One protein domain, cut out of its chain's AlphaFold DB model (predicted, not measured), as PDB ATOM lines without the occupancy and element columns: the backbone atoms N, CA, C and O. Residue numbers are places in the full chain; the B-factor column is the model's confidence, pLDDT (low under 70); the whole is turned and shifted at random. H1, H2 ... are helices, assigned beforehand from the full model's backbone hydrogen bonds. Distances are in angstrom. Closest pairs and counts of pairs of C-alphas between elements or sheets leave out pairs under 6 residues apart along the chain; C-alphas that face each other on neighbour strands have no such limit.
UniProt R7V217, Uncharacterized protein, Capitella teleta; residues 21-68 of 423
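Overview. This is residues 21 to 68 of the 423 residues of an uncharacterized protein of Capitella teleta (UniProt R7V217). One long helix, H2, makes one side of a small curved body, with the short helix H1 at its first end; after H2 the backbone folds back through short H3 to H4, which is apart from H2. The 48 printed residues hold four named helices, H1 to H4 in order, and no named strand: all helix, compact, radius of gyration of the C-alphas 10.3 A, spans 26 by 23 by 17 A.

Along the chain. Find C-alpha 21 at (109.737, 86.178, 113.702), where H1, residues 21 to 24, begins. H2, residues 30 to 43, runs 20.6 A from C-alpha 30 at (117.718, 90.980, 113.165). H3 is residues 48 to 52; H4, residues 61 to 66, ends at C-alpha 66 (112.795, 99.511, 98.728).

Arrangement. Look at Arg 24 and Gly 30: H1 and H2 touch there, closest C-alphas 4.5 A apart, H2 with residues 30 to 34 alone. H2 and H3 are near each other, closest C-alphas 8.3 A. H3 and H4 are close but not clearly touching, closest C-alphas Leu 52 and Trp 62, 7.2 A. In H2 and H3 every O i to N i+4 pair is within hydrogen-bond range, in H4 1 of 2; H1 is too short for one.

Size, cuts and confidence. The C-alphas farthest apart, Arg 43 and Ser 68, are 27.0 A apart. The printed part has no cut and no long link. Mean pLDDT of the printed part is 72.1; look for low values at residues 58 to 68, among others.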
ATOM      1  N   SER A  21     108.941  87.289 114.231       79.56
ATOM      2  CA  SER A  21     109.737  86.178 113.702       79.56
ATOM      3  C   SER A  21     110.023  86.334 112.208       79.56
ATOM      4  O   SER A  21     111.131  86.035 111.761       79.56
ATOM      5  N   ARG A  22     109.063  86.873 111.444       79.00
ATOM      6  CA  ARG A  22     109.217  87.141 110.011       79.00
ATOM      7  C   ARG A  22     110.090  88.363 109.726       79.00
ATOM      8  O   ARG A  22     110.806  88.367 108.733       79.00
ATOM      9  N   LEU A  23     110.067  89.380 110.584       80.50
ATOM     10  CA  LEU A  23     110.961  90.537 110.467       80.50
ATOM     11  C   LEU A  23     112.408  90.180 110.831       80.50
ATOM     12  O   LEU A  23     113.340  90.656 110.190       80.50
ATOM     13  N   ARG A  24     112.606  89.298 111.819       81.12
ATOM     14  CA  ARG A  24     113.934  88.802 112.223       81.12
ATOM     15  C   ARG A  24     114.650  88.033 111.117       81.12
ATOM     16  O   ARG A  24     115.874  88.101 111.044       81.12
ATOM     17  N   SER A  25     113.907  87.307 110.281       76.38
ATOM     18  CA  SER A  25     114.481  86.529 109.181       76.38
ATOM     19  C   SER A  25     114.883  87.381 107.974       76.38
ATOM     20  O   SER A  25     115.537  86.865 107.068       76.38
ATOM     21  N   VAL A  26     114.543  88.677 107.955       75.38
ATOM     22  CA  VAL A  26     115.008  89.600 106.916       75.38
ATOM     23  C   VAL A  26     116.499  89.890 107.133       75.38
ATOM     24  O   VAL A  26     116.874  90.408 108.194       75.38
ATOM     25  N   PRO A  27     117.361  89.613 106.132       71.69
ATOM     26  CA  PRO A  27     118.785  89.905 106.222       71.69
ATOM     27  C   PRO A  27     119.025  91.375 106.579       71.69
ATOM     28  O   PRO A  27     118.552  92.277 105.890       71.69
ATOM     29  N   GLY A  28     119.747  91.611 107.676       72.94
ATOM     30  CA  GLY A  28     120.093  92.953 108.141       72.94
ATOM     31  C   GLY A  28     119.068  93.639 109.056       72.94
ATOM     32  O   GLY A  28     119.385  94.709 109.564       72.94
ATOM     33  N   ILE A  29     117.892  93.064 109.340       79.25
ATOM     34  CA  ILE A  29     117.013  93.571 110.415       79.25
ATOM     35  C   ILE A  29     117.464  92.969 111.756       79.25
ATOM     36  O   ILE A  29     117.931  93.681 112.644       79.25
ATOM     37  N   GLY A  30     117.402  91.643 111.898       79.75
ATOM     38  CA  GLY A  30     117.718  90.980 113.165       79.75
ATOM     39  C   GLY A  30     116.760  91.354 114.309       79.75
ATOM     40  O   GLY A  30     115.770  92.063 114.132       79.75
ATOM     41  N   GLU A  31     117.031  90.855 115.512       80.00
ATOM     42  CA  GLU A  31     116.100  90.933 116.649       80.00
ATOM     43  C   GLU A  31     115.863  92.355 117.176       80.00
ATOM     44  O   GLU A  31     114.714  92.766 117.347       80.00
ATOM     45  N   ALA A  32     116.927  93.130 117.390       80.50
ATOM     46  CA  ALA A  32     116.810  94.478 117.946       80.50
ATOM     47  C   ALA A  32     116.010  95.421 117.029       80.50
ATOM     48  O   ALA A  32     115.158  96.180 117.497       80.50
ATOM     49  N   ARG A  33     116.235  95.343 115.710       81.06
ATOM     50  CA  ARG A  33     115.547  96.202 114.738       81.06
ATOM     51  C   ARG A  33     114.111  95.749 114.476       81.06
ATOM     52  O   ARG A  33     113.245  96.602 114.310       81.06
ATOM     53  N   ALA A  34     113.837  94.441 114.503       82.81
ATOM     54  CA  ALA A  34     112.476  93.910 114.397       82.81
ATOM     55  C   ALA A  34     111.597  94.371 115.571       82.81
ATOM     56  O   ALA A  34     110.469  94.812 115.359       82.81
ATOM     57  N   ARG A  35     112.135  94.358 116.800       83.75
ATOM     58  CA  ARG A  35     111.441  94.909 117.975       83.75
ATOM     59  C   ARG A  35     111.195  96.407 117.854       83.75
ATOM     60  O   ARG A  35     110.088  96.857 118.127       83.75
ATOM     61  N   SER A  36     112.199  97.164 117.409       82.69
ATOM     62  CA  SER A  36     112.058  98.608 117.197       82.69
ATOM     63  C   SER A  36     110.960  98.923 116.176       82.69
ATOM     64  O   SER A  36     110.157  99.814 116.417       82.69
ATOM     65  N   LEU A  37     110.880  98.161 115.079       83.38
ATOM     66  CA  LEU A  37     109.831  98.292 114.063       83.38
ATOM     67  C   LEU A  37     108.431  98.036 114.620       83.38
ATOM     68  O   LEU A  37     107.507  98.790 114.327       83.38
ATOM     69  N   LEU A  38     108.264  96.982 115.422       84.25
ATOM     70  CA  LEU A  38     106.972  96.662 116.030       84.25
ATOM     71  C   LEU A  38     106.544  97.702 117.064       84.25
ATOM     72  O   LEU A  38     105.367  98.047 117.128       84.25
ATOM     73  N   GLU A  39     107.488  98.227 117.841       84.81
ATOM     74  CA  GLU A  39     107.209  99.294 118.799       84.81
ATOM     75  C   GLU A  39     106.811 100.592 118.084       84.81
ATOM     76  O   GLU A  39     105.838 101.234 118.469       84.81
ATOM     77  N   THR A  40     107.490 100.945 116.989       81.94
ATOM     78  CA  THR A  40     107.107 102.093 116.155       81.94
ATOM     79  C   THR A  40     105.739 101.878 115.508       81.94
ATOM     80  O   THR A  40     104.901 102.770 115.586       81.94
ATOM     81  N   ARG A  41     105.453 100.678 114.978       81.56
ATOM     82  CA  ARG A  41     104.145 100.306 114.400       81.56
ATOM     83  C   ARG A  41     102.984 100.475 115.386       81.56
ATOM     84  O   ARG A  41     101.872 100.778 114.968       81.56
ATOM     85  N   ARG A  42     103.219 100.240 116.681       78.94
ATOM     86  CA  ARG A  42     102.202 100.428 117.731       78.94
ATOM     87  C   ARG A  42     101.906 101.897 118.015       78.94
ATOM     88  O   ARG A  42     100.814 102.202 118.484       78.94
ATOM     89  N   ARG A  43     102.878 102.779 117.780       76.81
ATOM     90  CA  ARG A  43     102.782 104.208 118.100       76.81
ATOM     91  C   ARG A  43     102.281 105.021 116.916       76.81
ATOM     92  O   ARG A  43     101.426 105.880 117.098       76.81
ATOM     93  N   GLU A  44     102.792 104.743 115.721       76.06
ATOM     94  CA  GLU A  44     102.537 105.535 114.521       76.06
ATOM     95  C   GLU A  44     102.470 104.646 113.265       76.06
ATOM     96  O   GLU A  44     103.128 103.601 113.194       76.06
ATOM     97  N   PRO A  45     101.686 105.037 112.243       75.31
ATOM     98  CA  PRO A  45     101.700 104.351 110.960       75.31
ATOM     99  C   PRO A  45     103.093 104.452 110.323       75.31
ATOM    100  O   PRO A  45     103.677 105.530 110.236       75.31
ATOM    101  N   LEU A  46     103.618 103.318 109.854       76.50
ATOM    102  CA  LEU A  46     104.941 103.220 109.232       76.50
ATOM    103  C   LEU A  46     104.940 103.890 107.847       76.50
ATOM    104  O   LEU A  46     104.764 103.231 106.823       76.50
ATOM    105  N   THR A  47     105.117 105.210 107.811       75.00
ATOM    106  CA  THR A  47     105.365 105.970 106.580       75.00
ATOM    107  C   THR A  47     106.850 105.933 106.213       75.00
ATOM    108  O   THR A  47     107.711 105.615 107.037       75.00
ATOM    109  N   GLN A  48     107.178 106.277 104.964       66.88
ATOM    110  CA  GLN A  48     108.564 106.309 104.482       66.88
ATOM    111  C   GLN A  48     109.462 107.222 105.336       66.88
ATOM    112  O   GLN A  48     110.619 106.900 105.579       66.88
ATOM    113  N   GLU A  49     108.922 108.331 105.837       68.81
ATOM    114  CA  GLU A  49     109.641 109.280 106.696       68.81
ATOM    115  C   GLU A  49     109.934 108.686 108.078       68.81
ATOM    116  O   GLU A  49     111.061 108.778 108.563       68.81
ATOM    117  N   VAL A  50     108.956 107.990 108.666       72.81
ATOM    118  CA  VAL A  50     109.109 107.301 109.956       72.81
ATOM    119  C   VAL A  50     110.144 106.181 109.850       72.81
ATOM    120  O   VAL A  50     110.995 106.049 110.728       72.81
ATOM    121  N   LEU A  51     110.138 105.416 108.751       72.44
ATOM    122  CA  LEU A  51     111.126 104.358 108.505       72.44
ATOM    123  C   LEU A  51     112.559 104.905 108.404       72.44
ATOM    124  O   LEU A  51     113.489 104.279 108.918       72.44
ATOM    125  N   LEU A  52     112.730 106.072 107.775       69.88
ATOM    126  CA  LEU A  52     114.022 106.757 107.648       69.88
ATOM    127  C   LEU A  52     114.496 107.389 108.966       69.88
ATOM    128  O   LEU A  52     115.699 107.530 109.166       69.88
ATOM    129  N   ALA A  53     113.571 107.745 109.859       71.12
ATOM    130  CA  ALA A  53     113.861 108.366 111.150       71.12
ATOM    131  C   ALA A  53     114.094 107.360 112.297       71.12
ATOM    132  O   ALA A  53     114.357 107.768 113.430       71.12
ATOM    133  N   MET A  54     113.995 106.048 112.051       72.12
ATOM    134  CA  MET A  54     114.107 105.058 113.123       72.12
ATOM    135  C   MET A  54     115.532 104.959 113.702       72.12
ATOM    136  O   MET A  54     116.484 104.723 112.953       72.12
ATOM    137  N   PRO A  55     115.690 104.979 115.042       62.81
ATOM    138  CA  PRO A  55     116.983 105.155 115.718       62.81
ATOM    139  C   PRO A  55     117.975 103.982 115.612       62.81
ATOM    140  O   PRO A  55     119.025 104.014 116.240       62.81
ATOM    141  N   ASN A  56     117.698 102.951 114.814       68.12
ATOM    142  CA  ASN A  56     118.562 101.772 114.673       68.12
ATOM    143  C   ASN A  56     118.753 101.316 113.220       68.12
ATOM    144  O   ASN A  56     119.291 100.230 112.980       68.12
ATOM    145  N   PHE A  57     118.322 102.130 112.256       71.62
ATOM    146  CA  PHE A  57     118.440 101.851 110.831       71.62
ATOM    147  C   PHE A  57     119.363 102.887 110.190       71.62
ATOM    148  O   PHE A  57     119.104 104.082 110.320       71.62
ATOM    149  N   PRO A  58     120.451 102.480 109.511       66.94
ATOM    150  CA  PRO A  58     121.253 103.446 108.778       66.94
ATOM    151  C   PRO A  58     120.423 104.009 107.613       66.94
ATOM    152  O   PRO A  58     119.626 103.292 107.010       66.94
ATOM    153  N   ALA A  59     120.589 105.298 107.301       60.84
ATOM    154  CA  ALA A  59     119.728 106.039 106.363       60.84
ATOM    155  C   ALA A  59     119.659 105.436 104.940       60.84
ATOM    156  O   ALA A  59     118.744 105.728 104.170       60.84
ATOM    157  N   ASN A  60     120.623 104.586 104.583       63.19
ATOM    158  CA  ASN A  60     120.698 103.856 103.319       63.19
ATOM    159  C   ASN A  60     120.080 102.444 103.361       63.19
ATOM    160  O   ASN A  60     119.837 101.881 102.299       63.19
ATOM    161  N   PHE A  61     119.771 101.893 104.540       69.88
ATOM    162  CA  PHE A  61     119.252 100.527 104.696       69.88
ATOM    163  C   PHE A  61     117.942 100.304 103.945       69.88
ATOM    164  O   PHE A  61     117.771  99.318 103.233       69.88
ATOM    165  N   TRP A  62     117.009 101.244 104.095       65.75
ATOM    166  CA  TRP A  62     115.704 101.161 103.448       65.75
ATOM    167  C   TRP A  62     115.773 101.495 101.963       65.75
ATOM    168  O   TRP A  62     114.997 100.945 101.194       65.75
ATOM    169  N   ARG A  63     116.720 102.339 101.540       57.88
ATOM    170  CA  ARG A  63     116.891 102.714 100.129       57.88
ATOM    171  C   ARG A  63     117.292 101.508  99.278       57.88
ATOM    172  O   ARG A  63     116.651 101.241  98.275       57.88
ATOM    173  N   GLU A  64     118.273 100.737  99.745       54.59
ATOM    174  CA  GLU A  64     118.770  99.539  99.051       54.59
ATOM    175  C   GLU A  64     117.740  98.389  99.019       54.59
ATOM    176  O   GLU A  64     117.800  97.519  98.154       54.59
ATOM    177  N   LYS A  65     116.767  98.380  99.945       58.41
ATOM    178  CA  LYS A  65     115.724  97.342 100.048       58.41
ATOM    179  C   LYS A  65     114.354  97.726  99.480       58.41
ATOM    180  O   LYS A  65     113.572  96.823  99.208       58.41
ATOM    181  N   LEU A  66     114.054  99.015  99.309       47.19
ATOM    182  CA  LEU A  66     112.795  99.511  98.728       47.19
ATOM    183  C   LEU A  66     112.876  99.734  97.208       47.19
ATOM    184  O   LEU A  66     111.841  99.929  96.581       47.19
ATOM    185  N   GLU A  67     114.069  99.685  96.604       38.97
ATOM    186  CA  GLU A  67     114.246  99.734  95.140       38.97
ATOM    187  C   GLU A  67     114.000  98.382  94.439       38.97
ATOM    188  O   GLU A  67     114.026  98.313  93.211       38.97
ATOM    189  N   SER A  68     113.687  97.312  95.182       40.72
ATOM    190  CA  SER A  68     113.183  96.059  94.607       40.72
ATOM    191  C   SER A  68     111.647  96.036  94.595       40.72
ATOM    192  O   SER A  68     111.031  95.557  95.543       40.72
TER     193      SER A  68